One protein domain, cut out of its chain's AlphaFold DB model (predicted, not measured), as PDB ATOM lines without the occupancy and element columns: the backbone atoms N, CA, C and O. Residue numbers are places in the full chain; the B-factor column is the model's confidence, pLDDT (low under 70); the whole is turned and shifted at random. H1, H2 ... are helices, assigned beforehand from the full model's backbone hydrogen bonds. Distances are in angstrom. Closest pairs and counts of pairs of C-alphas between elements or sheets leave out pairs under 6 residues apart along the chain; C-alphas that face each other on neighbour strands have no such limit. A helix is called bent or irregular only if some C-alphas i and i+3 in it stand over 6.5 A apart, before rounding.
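Overview. This is residues 362 to 456 of the 591 residues of the protein "PAX-interacting protein 1" of Drosophila pseudoobscura pseudoobscura (UniProt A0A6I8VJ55). One very long helix, H4, makes the length; at its first end H2 packs between it and H1 in a small head, and residues 423 to 456 stick out. The printed part has 95 residues, 80 of them in the four named helices H1, H2, H3 and H4 in that order, with no named strand; its class is all helix, and the whole is extended, with a radius of gyration of the C-alphas of 24.7 A and spans of 85 by 24 by 18 A.

Along the chain. H4, residues 403 to 456, runs 79.5 A from (267.506, 232.414, 393.970) to (297.996, 304.934, 382.554) at its end C-alphas; it is irregular, C-alphas 405 and 408 being 7.1 A apart. H1 is residues 362 to 378, 24.4 A; H2 388 to 392; H3 394 to 397.

Arrangement. H4 touches H2 with residues 407 to 411 alone; closest C-alphas, Phe 389 and Asp 411, 6.0 A. H2 touches H1, closest C-alphas Ser 369 and Cys 392, 4.6 A. H1 and H4 are apart. H3 is passed over. O i to N i+4 pairs are within hydrogen-bond range throughout H1 and H2, and 47 of 50 in H4.

Size, cuts and confidence. C-alphas 399 and 456, the farthest apart, are 85.5 A apart. The printed part has no cut and no long link; pLDDT is under 70 at residues 381 to 383.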
ATOM      1  N   VAL A 362     261.820 238.981 407.304       80.50
ATOM      2  CA  VAL A 362     261.878 240.405 406.948       80.50
ATOM      3  C   VAL A 362     262.913 241.158 407.794       80.50
ATOM      4  O   VAL A 362     263.643 241.987 407.264       80.50
ATOM      5  N   GLU A 363     263.001 240.850 409.086       85.00
ATOM      6  CA  GLU A 363     263.916 241.468 410.051       85.00
ATOM      7  C   GLU A 363     265.350 240.939 409.880       85.00
ATOM      8  O   GLU A 363     266.296 241.722 409.894       85.00
ATOM      9  N   ASP A 364     265.519 239.643 409.590       85.31
ATOM     10  CA  ASP A 364     266.814 239.059 409.213       85.31
ATOM     11  C   ASP A 364     267.369 239.695 407.927       85.31
ATOM     12  O   ASP A 364     268.524 240.125 407.880       85.31
ATOM     13  N   VAL A 365     266.537 239.798 406.881       85.75
ATOM     14  CA  VAL A 365     266.904 240.452 405.611       85.75
ATOM     15  C   VAL A 365     267.181 241.944 405.824       85.75
ATOM     16  O   VAL A 365     268.133 242.467 405.246       85.75
ATOM     17  N   TRP A 366     266.416 242.631 406.676       85.56
ATOM     18  CA  TRP A 366     266.645 244.036 407.034       85.56
ATOM     19  C   TRP A 366     267.993 244.240 407.736       85.56
ATOM     20  O   TRP A 366     268.814 245.035 407.279       85.56
ATOM     21  N   ASN A 367     268.273 243.467 408.787       88.50
ATOM     22  CA  ASN A 367     269.516 243.555 409.556       88.50
ATOM     23  C   ASN A 367     270.750 243.229 408.697       88.50
ATOM     24  O   ASN A 367     271.774 243.912 408.782       88.50
ATOM     25  N   LEU A 368     270.650 242.233 407.810       89.81
ATOM     26  CA  LEU A 368     271.714 241.915 406.853       89.81
ATOM     27  C   LEU A 368     271.843 242.962 405.737       89.81
ATOM     28  O   LEU A 368     272.952 243.180 405.253       89.81
ATOM     29  N   SER A 369     270.762 243.661 405.376       88.75
ATOM     30  CA  SER A 369     270.815 244.798 404.444       88.75
ATOM     31  C   SER A 369     271.525 246.006 405.050       88.75
ATOM     32  O   SER A 369     272.365 246.608 404.384       88.75
ATOM     33  N   LEU A 370     271.283 246.319 406.328       88.38
ATOM     34  CA  LEU A 370     272.049 247.342 407.052       88.38
ATOM     35  C   LEU A 370     273.540 246.976 407.127       88.38
ATOM     36  O   LEU A 370     274.398 247.818 406.858       88.38
ATOM     37  N   GLN A 371     273.863 245.706 407.402       87.56
ATOM     38  CA  GLN A 371     275.249 245.227 407.387       87.56
ATOM     39  C   GLN A 371     275.889 245.320 405.989       87.56
ATOM     40  O   GLN A 371     277.076 245.621 405.882       87.56
ATOM     41  N   ALA A 372     275.122 245.105 404.916       87.69
ATOM     42  CA  ALA A 372     275.599 245.250 403.541       87.69
ATOM     43  C   ALA A 372     275.827 246.714 403.130       87.69
ATOM     44  O   ALA A 372     276.793 246.996 402.422       87.69
ATOM     45  N   ILE A 373     275.000 247.648 403.614       87.75
ATOM     46  CA  ILE A 373     275.191 249.095 403.419       87.75
ATOM     47  C   ILE A 373     276.470 249.564 404.125       87.75
ATOM     48  O   ILE A 373     277.341 250.131 403.469       87.75
ATOM     49  N   GLY A 374     276.662 249.223 405.404       85.38
ATOM     50  CA  GLY A 374     277.902 249.559 406.123       85.38
ATOM     51  C   GLY A 374     279.163 248.945 405.494       85.38
ATOM     52  O   GLY A 374     280.259 249.491 405.608       85.38
ATOM     53  N   ARG A 375     279.020 247.830 404.763       84.44
ATOM     54  CA  ARG A 375     280.113 247.226 403.986       84.44
ATOM     55  C   ARG A 375     280.369 247.929 402.649       84.44
ATOM     56  O   ARG A 375     281.514 247.969 402.212       84.44
ATOM     57  N   LEU A 376     279.337 248.502 402.027       85.75
ATOM     58  CA  LEU A 376     279.443 249.336 400.824       85.75
ATOM     59  C   LEU A 376     280.146 250.672 401.124       85.75
ATOM     60  O   LEU A 376     280.986 251.098 400.338       85.75
ATOM     61  N   GLU A 377     279.888 251.289 402.281       83.62
ATOM     62  CA  GLU A 377     280.589 252.502 402.756       83.62
ATOM     63  C   GLU A 377     282.099 252.268 402.981       83.62
ATOM     64  O   GLU A 377     282.950 253.130 402.725       83.62
ATOM     65  N   GLN A 378     282.447 251.068 403.449       82.81
ATOM     66  CA  GLN A 378     283.829 250.647 403.691       82.81
ATOM     67  C   GLN A 378     284.524 250.102 402.435       82.81
ATOM     68  O   GLN A 378     285.741 249.926 402.453       82.81
ATOM     69  N   TRP A 379     283.791 249.863 401.343       82.06
ATOM     70  CA  TRP A 379     284.338 249.293 400.114       82.06
ATOM     71  C   TRP A 379     285.368 250.229 399.466       82.06
ATOM     72  O   TRP A 379     285.259 251.458 399.539       82.06
ATOM     73  N   ARG A 380     286.406 249.649 398.851       77.12
ATOM     74  CA  ARG A 380     287.525 250.386 398.229       77.12
ATOM     75  C   ARG A 380     287.770 250.024 396.760       77.12
ATOM     76  O   ARG A 380     288.758 250.470 396.186       77.12
ATOM     77  N   GLY A 381     286.855 249.278 396.138       69.50
ATOM     78  CA  GLY A 381     286.867 248.985 394.703       69.50
ATOM     79  C   GLY A 381     287.202 247.531 394.358       69.50
ATOM     80  O   GLY A 381     286.902 246.607 395.110       69.50
ATOM     81  N   SER A 382     287.780 247.332 393.171       65.19
ATOM     82  CA  SER A 382     287.716 246.083 392.391       65.19
ATOM     83  C   SER A 382     288.326 244.821 393.010       65.19
ATOM     84  O   SER A 382     287.944 243.730 392.592       65.19
ATOM     85  N   GLU A 383     289.243 244.944 393.971       64.81
ATOM     86  CA  GLU A 383     289.842 243.795 394.672       64.81
ATOM     87  C   GLU A 383     288.814 243.074 395.568       64.81
ATOM     88  O   GLU A 383     288.780 241.843 395.640       64.81
ATOM     89  N   ASP A 384     287.930 243.836 396.223       70.12
ATOM     90  CA  ASP A 384     286.966 243.310 397.189       70.12
ATOM     91  C   ASP A 384     285.644 242.908 396.527       70.12
ATOM     92  O   ASP A 384     284.952 243.710 395.894       70.12
ATOM     93  N   LYS A 385     285.209 241.668 396.767       74.88
ATOM     94  CA  LYS A 385     283.873 241.207 396.363       74.88
ATOM     95  C   LYS A 385     282.815 241.779 397.304       74.88
ATOM     96  O   LYS A 385     282.552 241.197 398.354       74.88
ATOM     97  N   LEU A 386     282.180 242.873 396.875       77.69
ATOM     98  CA  LEU A 386     281.126 243.597 397.601       77.69
ATOM     99  C   LEU A 386     280.096 242.663 398.271       77.69
ATOM    100  O   LEU A 386     279.815 242.807 399.459       77.69
ATOM    101  N   GLY A 387     279.570 241.680 397.525       83.69
ATOM    102  CA  GLY A 387     278.734 240.603 398.075       83.69
ATOM    103  C   GLY A 387     277.448 241.087 398.757       83.69
ATOM    104  O   GLY A 387     277.007 240.470 399.725       83.69
ATOM    105  N   PHE A 388     276.888 242.203 398.289       87.75
ATOM    106  CA  PHE A 388     275.734 242.889 398.861       87.75
ATOM    107  C   PHE A 388     274.495 241.987 398.867       87.75
ATOM    108  O   PHE A 388     273.991 241.631 399.929       87.75
ATOM    109  N   PHE A 389     274.047 241.516 397.702       87.62
ATOM    110  CA  PHE A 389     272.909 240.602 397.585       87.62
ATOM    111  C   PHE A 389     273.212 239.237 398.218       87.62
ATOM    112  O   PHE A 389     272.330 238.651 398.847       87.62
ATOM    113  N   SER A 390     274.464 238.768 398.143       87.62
ATOM    114  CA  SER A 390     274.950 237.577 398.865       87.62
ATOM    115  C   SER A 390     274.865 237.694 400.395       87.62
ATOM    116  O   SER A 390     274.897 236.678 401.096       87.62
ATOM    117  N   LEU A 391     274.770 238.916 400.925       87.31
ATOM    118  CA  LEU A 391     274.588 239.202 402.342       87.31
ATOM    119  C   LEU A 391     273.106 239.437 402.667       87.31
ATOM    120  O   LEU A 391     272.548 238.669 403.451       87.31
ATOM    121  N   CYS A 392     272.453 240.405 402.014       88.19
ATOM    122  CA  CYS A 392     271.047 240.770 402.244       88.19
ATOM    123  C   CYS A 392     270.091 239.582 402.076       88.19
ATOM    124  O   CYS A 392     269.199 239.371 402.891       88.19
ATOM    125  N   LEU A 393     270.274 238.792 401.011       87.12
ATOM    126  CA  LEU A 393     269.354 237.716 400.633       87.12
ATOM    127  C   LEU A 393     269.749 236.355 401.224       87.12
ATOM    128  O   LEU A 393     269.104 235.350 400.921       87.12
ATOM    129  N   ARG A 394     270.771 236.293 402.092       86.38
ATOM    130  CA  ARG A 394     271.217 235.044 402.736       86.38
ATOM    131  C   ARG A 394     270.062 234.237 403.368       86.38
ATOM    132  O   ARG A 394     270.006 233.039 403.084       86.38
ATOM    133  N   PRO A 395     269.112 234.835 404.124       84.12
ATOM    134  CA  PRO A 395     267.990 234.099 404.719       84.12
ATOM    135  C   PRO A 395     267.047 233.474 403.680       84.12
ATOM    136  O   PRO A 395     266.494 232.402 403.908       84.12
ATOM    137  N   LEU A 396     266.904 234.120 402.517       79.81
ATOM    138  CA  LEU A 396     266.094 233.639 401.397       79.81
ATOM    139  C   LEU A 396     266.815 232.513 400.643       79.81
ATOM    140  O   LEU A 396     266.210 231.482 400.369       79.81
ATOM    141  N   THR A 397     268.126 232.637 400.398       80.38
ATOM    142  CA  THR A 397     268.927 231.577 399.742       80.38
ATOM    143  C   THR A 397     269.073 230.286 400.549       80.38
ATOM    144  O   THR A 397     269.502 229.269 400.004       80.38
ATOM    145  N   ALA A 398     268.757 230.328 401.847       77.38
ATOM    146  CA  ALA A 398     268.687 229.150 402.706       77.38
ATOM    147  C   ALA A 398     267.360 228.384 402.554       77.38
ATOM    148  O   ALA A 398     267.306 227.201 402.880       77.38
ATOM    149  N   GLN A 399     266.308 229.047 402.059       76.81
ATOM    150  CA  GLN A 399     264.983 228.462 401.816       76.81
ATOM    151  C   GLN A 399     264.786 228.100 400.336       76.81
ATOM    152  O   GLN A 399     264.198 227.065 400.037       76.81
ATOM    153  N   ASP A 400     265.324 228.910 399.418       79.06
ATOM    154  CA  ASP A 400     265.255 228.704 397.969       79.06
ATOM    155  C   ASP A 400     266.667 228.709 397.325       79.06
ATOM    156  O   ASP A 400     267.323 229.758 397.238       79.06
ATOM    157  N   PRO A 401     267.162 227.549 396.844       76.69
ATOM    158  CA  PRO A 401     268.460 227.441 396.183       76.69
ATOM    159  C   PRO A 401     268.468 227.908 394.714       76.69
ATOM    160  O   PRO A 401     269.555 228.039 394.146       76.69
ATOM    161  N   GLU A 402     267.322 228.178 394.079       79.56
ATOM    162  CA  GLU A 402     267.272 228.753 392.727       79.56
ATOM    163  C   GLU A 402     267.651 230.239 392.757       79.56
ATOM    164  O   GLU A 402     268.497 230.672 391.967       79.56
ATOM    165  N   ILE A 403     267.138 231.000 393.735       76.50
ATOM    166  CA  ILE A 403     267.506 232.414 393.970       76.50
ATOM    167  C   ILE A 403     269.034 232.567 394.090       76.50
ATOM    168  O   ILE A 403     269.632 233.497 393.536       76.50
ATOM    169  N   ARG A 404     269.688 231.604 394.752       80.12
ATOM    170  CA  ARG A 404     271.143 231.567 394.963       80.12
ATOM    171  C   ARG A 404     271.959 231.549 393.661       80.12
ATOM    172  O   ARG A 404     273.109 231.987 393.684       80.12
ATOM    173  N   ARG A 405     271.403 231.087 392.531       83.62
ATOM    174  CA  ARG A 405     272.115 231.036 391.235       83.62
ATOM    175  C   ARG A 405     272.350 232.418 390.622       83.62
ATOM    176  O   ARG A 405     273.390 232.630 390.007       83.62
ATOM    177  N   ASN A 406     271.415 233.352 390.799       85.56
ATOM    178  CA  ASN A 406     271.444 234.659 390.127       85.56
ATOM    179  C   ASN A 406     272.199 235.738 390.923       85.56
ATOM    180  O   ASN A 406     272.703 236.703 390.351       85.56
ATOM    181  N   ILE A 407     272.307 235.568 392.240       87.75
ATOM    182  CA  ILE A 407     272.914 236.541 393.157       87.75
ATOM    183  C   ILE A 407     274.362 236.943 392.804       87.75
ATOM    184  O   ILE A 407     274.630 238.143 392.807       87.75
ATOM    185  N   PRO A 408     275.285 236.030 392.429       86.06
ATOM    186  CA  PRO A 408     276.655 236.419 392.072       86.06
ATOM    187  C   PRO A 408     276.742 237.362 390.861       86.06
ATOM    188  O   PRO A 408     277.626 238.215 390.806       86.06
ATOM    189  N   GLU A 409     275.817 237.239 389.905       87.19
ATOM    190  CA  GLU A 409     275.721 238.130 388.741       87.19
ATOM    191  C   GLU A 409     275.093 239.483 389.117       87.19
ATOM    192  O   GLU A 409     275.525 240.522 388.621       87.19
ATOM    193  N   LEU A 410     274.128 239.505 390.045       87.75
ATOM    194  CA  LEU A 410     273.587 240.754 390.599       87.75
ATOM    195  C   LEU A 410     274.652 241.532 391.387       87.75
ATOM    196  O   LEU A 410     274.786 242.741 391.195       87.75
ATOM    197  N   ASP A 411     275.457 240.850 392.208       88.25
ATOM    198  CA  ASP A 411     276.574 241.457 392.945       88.25
ATOM    199  C   ASP A 411     277.666 241.989 392.006       88.25
ATOM    200  O   ASP A 411     278.161 243.102 392.195       88.25
ATOM    201  N   ARG A 412     277.997 241.242 390.943       86.50
ATOM    202  CA  ARG A 412     278.911 241.694 389.880       86.50
ATOM    203  C   ARG A 412     278.388 242.955 389.180       86.50
ATOM    204  O   ARG A 412     279.153 243.899 388.988       86.50
ATOM    205  N   ARG A 413     277.100 242.993 388.819       88.62
ATOM    206  CA  ARG A 413     276.469 244.161 388.175       88.62
ATOM    207  C   ARG A 413     276.430 245.377 389.092       88.62
ATOM    208  O   ARG A 413     276.711 246.476 388.625       88.62
ATOM    209  N   LEU A 414     276.134 245.194 390.378       87.38
ATOM    210  CA  LEU A 414     276.167 246.285 391.352       87.38
ATOM    211  C   LEU A 414     277.581 246.861 391.488       87.38
ATOM    212  O   LEU A 414     277.740 248.072 391.387       87.38
ATOM    213  N   GLY A 415     278.608 246.012 391.609       86.19
ATOM    214  CA  GLY A 415     280.006 246.457 391.632       86.19
ATOM    215  C   GLY A 415     280.404 247.257 390.382       86.19
ATOM    216  O   GLY A 415     281.038 248.302 390.502       86.19
ATOM    217  N   MET A 416     279.967 246.830 389.190       87.00
ATOM    218  CA  MET A 416     280.170 247.590 387.945       87.00
ATOM    219  C   MET A 416     279.484 248.965 387.970       87.00
ATOM    220  O   MET A 416     280.097 249.953 387.575       87.00
ATOM    221  N   VAL A 417     278.233 249.046 388.438       89.31
ATOM    222  CA  VAL A 417     277.483 250.314 388.510       89.31
ATOM    223  C   VAL A 417     278.097 251.272 389.533       89.31
ATOM    224  O   VAL A 417     278.241 252.455 389.233       89.31
ATOM    225  N   VAL A 418     278.504 250.780 390.708       86.19
ATOM    226  CA  VAL A 418     279.143 251.615 391.738       86.19
ATOM    227  C   VAL A 418     280.505 252.127 391.258       86.19
ATOM    228  O   VAL A 418     280.766 253.319 391.401       86.19
ATOM    229  N   ASN A 419     281.327 251.292 390.609       85.19
ATOM    230  CA  ASN A 419     282.580 251.749 389.994       85.19
ATOM    231  C   ASN A 419     282.328 252.843 388.944       85.19
ATOM    232  O   ASN A 419     282.901 253.921 389.051       85.19
ATOM    233  N   GLN A 420     281.387 252.637 388.014       88.69
ATOM    234  CA  GLN A 420     281.043 253.653 387.012       88.69
ATOM    235  C   GLN A 420     280.552 254.967 387.650       88.69
ATOM    236  O   GLN A 420     280.831 256.045 387.130       88.69
ATOM    237  N   MET A 421     279.835 254.911 388.778       86.00
ATOM    238  CA  MET A 421     279.439 256.112 389.525       86.00
ATOM    239  C   MET A 421     280.636 256.829 390.166       86.00
ATOM    240  O   MET A 421     280.664 258.060 390.159       86.00
ATOM    241  N   ILE A 422     281.622 256.088 390.682       85.50
ATOM    242  CA  ILE A 422     282.875 256.635 391.228       85.50
ATOM    243  C   ILE A 422     283.701 257.295 390.113       85.50
ATOM    244  O   ILE A 422     284.131 258.438 390.275       85.50
ATOM    245  N   ASP A 423     283.858 256.628 388.968       85.75
ATOM    246  CA  ASP A 423     284.594 257.147 387.809       85.75
ATOM    247  C   ASP A 423     283.949 258.436 387.272       85.75
ATOM    248  O   ASP A 423     284.615 259.470 387.168       85.75
ATOM    249  N   ASN A 424     282.630 258.419 387.042       85.12
ATOM    250  CA  ASN A 424     281.864 259.587 386.590       85.12
ATOM    251  C   ASN A 424     281.971 260.769 387.574       85.12
ATOM    252  O   ASN A 424     282.075 261.925 387.156       85.12
ATOM    253  N   ALA A 425     281.953 260.503 388.886       81.56
ATOM    254  CA  ALA A 425     282.150 261.534 389.901       81.56
ATOM    255  C   ALA A 425     283.579 262.101 389.849       81.56
ATOM    256  O   ALA A 425     283.759 263.319 389.877       81.56
ATOM    257  N   GLY A 426     284.590 261.241 389.701       82.75
ATOM    258  CA  GLY A 426     285.989 261.638 389.553       82.75
ATOM    259  C   GLY A 426     286.249 262.508 388.319       82.75
ATOM    260  O   GLY A 426     286.997 263.483 388.406       82.75
ATOM    261  N   GLU A 427     285.613 262.214 387.184       83.50
ATOM    262  CA  GLU A 427     285.660 263.069 385.988       83.50
ATOM    263  C   GLU A 427     284.948 264.414 386.199       83.50
ATOM    264  O   GLU A 427     285.472 265.459 385.797       83.50
ATOM    265  N   SER A 428     283.801 264.418 386.887       81.88
ATOM    266  CA  SER A 428     283.087 265.650 387.244       81.88
ATOM    267  C   SER A 428     283.947 266.568 388.120       81.88
ATOM    268  O   SER A 428     284.088 267.750 387.804       81.88
ATOM    269  N   PHE A 429     284.581 266.035 389.173       81.81
ATOM    270  CA  PHE A 429     285.460 266.816 390.052       81.81
ATOM    271  C   PHE A 429     286.669 267.391 389.302       81.81
ATOM    272  O   PHE A 429     286.929 268.589 389.404       81.81
ATOM    273  N   LYS A 430     287.355 266.587 388.476       85.38
ATOM    274  CA  LYS A 430     288.471 267.061 387.629       85.38
ATOM    275  C   LYS A 430     288.032 268.173 386.671       85.38
ATOM    276  O   LYS A 430     288.784 269.117 386.428       85.38
ATOM    277  N   THR A 431     286.822 268.082 386.122       87.50
ATOM    278  CA  THR A 431     286.266 269.095 385.210       87.50
ATOM    279  C   THR A 431     285.953 270.404 385.942       87.50
ATOM    280  O   THR A 431     286.264 271.485 385.436       87.50
ATOM    281  N   GLU A 432     285.384 270.322 387.146       86.38
ATOM    282  CA  GLU A 432     285.072 271.479 387.990       86.38
ATOM    283  C   GLU A 432     286.343 272.174 388.511       86.38
ATOM    284  O   GLU A 432     286.460 273.397 388.407       86.38
ATOM    285  N   GLU A 433     287.344 271.412 388.958       89.75
ATOM    286  CA  GLU A 433     288.656 271.927 389.371       89.75
ATOM    287  C   GLU A 433     289.356 272.690 388.233       89.75
ATOM    288  O   GLU A 433     289.788 273.833 388.414       89.75
ATOM    289  N   ASN A 434     289.396 272.114 387.026       90.38
ATOM    290  CA  ASN A 434     289.962 272.777 385.848       90.38
ATOM    291  C   ASN A 434     289.196 274.059 385.470       90.38
ATOM    292  O   ASN A 434     289.810 275.045 385.048       90.38
ATOM    293  N   ALA A 435     287.872 274.093 385.650       92.69
ATOM    294  CA  ALA A 435     287.077 275.300 385.436       92.69
ATOM    295  C   ALA A 435     287.400 276.401 386.469       92.69
ATOM    296  O   ALA A 435     287.535 277.569 386.092       92.69
ATOM    297  N   ILE A 436     287.585 276.033 387.742       94.12
ATOM    298  CA  ILE A 436     287.983 276.951 388.823       94.12
ATOM    299  C   ILE A 436     289.388 277.512 388.568       94.12
ATOM    300  O   ILE A 436     289.577 278.729 388.618       94.12
ATOM    301  N   LEU A 437     290.362 276.660 388.230       93.75
ATOM    302  CA  LEU A 437     291.727 277.071 387.869       93.75
ATOM    303  C   LEU A 437     291.730 278.055 386.689       93.75
ATOM    304  O   LEU A 437     292.386 279.100 386.747       93.75
ATOM    305  N   LYS A 438     290.947 277.764 385.644       94.50
ATOM    306  CA  LYS A 438     290.828 278.613 384.453       94.50
ATOM    307  C   LYS A 438     290.207 279.977 384.759       94.50
ATOM    308  O   LYS A 438     290.723 280.991 384.291       94.50
ATOM    309  N   GLU A 439     289.142 280.041 385.557       94.38
ATOM    310  CA  GLU A 439     288.548 281.332 385.924       94.38
ATOM    311  C   GLU A 439     289.423 282.116 386.912       94.38
ATOM    312  O   GLU A 439     289.495 283.340 386.809       94.38
ATOM    313  N   ARG A 440     290.187 281.449 387.787       94.25
ATOM    314  CA  ARG A 440     291.203 282.105 388.628       94.25
ATOM    315  C   ARG A 440     292.287 282.771 387.774       94.25
ATOM    316  O   ARG A 440     292.620 283.930 388.010       94.25
ATOM    317  N   ALA A 441     292.774 282.089 386.734       95.06
ATOM    318  CA  ALA A 441     293.715 282.664 385.769       95.06
ATOM    319  C   ALA A 441     293.111 283.854 384.994       95.06
ATOM    320  O   ALA A 441     293.774 284.879 384.822       95.06
ATOM    321  N   ASN A 442     291.837 283.766 384.588       96.00
ATOM    322  CA  ASN A 442     291.126 284.886 383.963       96.00
ATOM    323  C   ASN A 442     291.011 286.096 384.906       96.00
ATOM    324  O   ASN A 442     291.207 287.228 384.470       96.00
ATOM    325  N   GLN A 443     290.695 285.882 386.187       95.12
ATOM    326  CA  GLN A 443     290.584 286.956 387.181       95.12
ATOM    327  C   GLN A 443     291.927 287.650 387.430       95.12
ATOM    328  O   GLN A 443     291.964 288.879 387.495       95.12
ATOM    329  N   THR A 444     293.030 286.897 387.498       94.94
ATOM    330  CA  THR A 444     294.383 287.475 387.575       94.94
ATOM    331  C   THR A 444     294.690 288.338 386.353       94.94
ATOM    332  O   THR A 444     295.165 289.460 386.519       94.94
ATOM    333  N   ARG A 445     294.347 287.884 385.137       96.19
ATOM    334  CA  ARG A 445     294.531 288.696 383.922       96.19
ATOM    335  C   ARG A 445     293.705 289.985 383.961       96.19
ATOM    336  O   ARG A 445     294.268 291.054 383.770       96.19
ATOM    337  N   ARG A 446     292.407 289.908 384.287       96.25
ATOM    338  CA  ARG A 446     291.539 291.099 384.408       96.25
ATOM    339  C   ARG A 446     292.062 292.092 385.453       96.25
ATOM    340  O   ARG A 446     291.923 293.295 385.268       96.25
ATOM    341  N   ARG A 447     292.684 291.609 386.538       96.31
ATOM    342  CA  ARG A 447     293.354 292.467 387.530       96.31
ATOM    343  C   ARG A 447     294.567 293.183 386.928       96.31
ATOM    344  O   ARG A 447     294.666 294.388 387.096       96.31
ATOM    345  N   GLN A 448     295.432 292.471 386.204       96.94
ATOM    346  CA  GLN A 448     296.598 293.060 385.529       96.94
ATOM    347  C   GLN A 448     296.190 294.079 384.452       96.94
ATOM    348  O   GLN A 448     296.816 295.127 384.334       96.94
ATOM    349  N   GLU A 449     295.118 293.809 383.703       97.00
ATOM    350  CA  GLU A 449     294.530 294.749 382.738       97.00
ATOM    351  C   GLU A 449     294.049 296.034 383.446       97.00
ATOM    352  O   GLU A 449     294.403 297.137 383.034       97.00
ATOM    353  N   LEU A 450     293.312 295.914 384.559       96.00
ATOM    354  CA  LEU A 450     292.862 297.062 385.366       96.00
ATOM    355  C   LEU A 450     294.021 297.846 386.007       96.00
ATOM    356  O   LEU A 450     293.975 299.071 386.053       96.00
ATOM    357  N   GLU A 451     295.064 297.159 386.471       96.56
ATOM    358  CA  GLU A 451     296.271 297.759 387.051       96.56
ATOM    359  C   GLU A 451     297.063 298.560 386.001       96.56
ATOM    360  O   GLU A 451     297.492 299.684 386.267       96.56
ATOM    361  N   GLN A 452     297.160 298.048 384.768       97.00
ATOM    362  CA  GLN A 452     297.726 298.779 383.628       97.00
ATOM    363  C   GLN A 452     296.900 300.020 383.264       97.00
ATOM    364  O   GLN A 452     297.483 301.075 383.008       97.00
ATOM    365  N   PHE A 453     295.563 299.929 383.277       97.25
ATOM    366  CA  PHE A 453     294.698 301.092 383.059       97.25
ATOM    367  C   PHE A 453     294.815 302.131 384.182       97.25
ATOM    368  O   PHE A 453     294.840 303.322 383.878       97.25
ATOM    369  N   SER A 454     294.941 301.716 385.449       97.50
ATOM    370  CA  SER A 454     295.178 302.641 386.569       97.50
ATOM    371  C   SER A 454     296.484 303.407 386.368       97.50
ATOM    372  O   SER A 454     296.466 304.630 386.293       97.50
ATOM    373  N   ALA A 455     297.594 302.697 386.141       97.00
ATOM    374  CA  ALA A 455     298.904 303.315 385.950       97.00
ATOM    375  C   ALA A 455     298.972 304.250 384.721       97.00
ATOM    376  O   ALA A 455     299.786 305.173 384.689       97.00
ATOM    377  N   GLU A 456     298.140 304.026 383.700       97.56
ATOM    378  CA  GLU A 456     297.996 304.934 382.554       97.56
ATOM    379  C   GLU A 456     297.167 306.185 382.890       97.56
ATOM    380  O   GLU A 456     297.529 307.289 382.477       97.56
TER     381      GLU A 456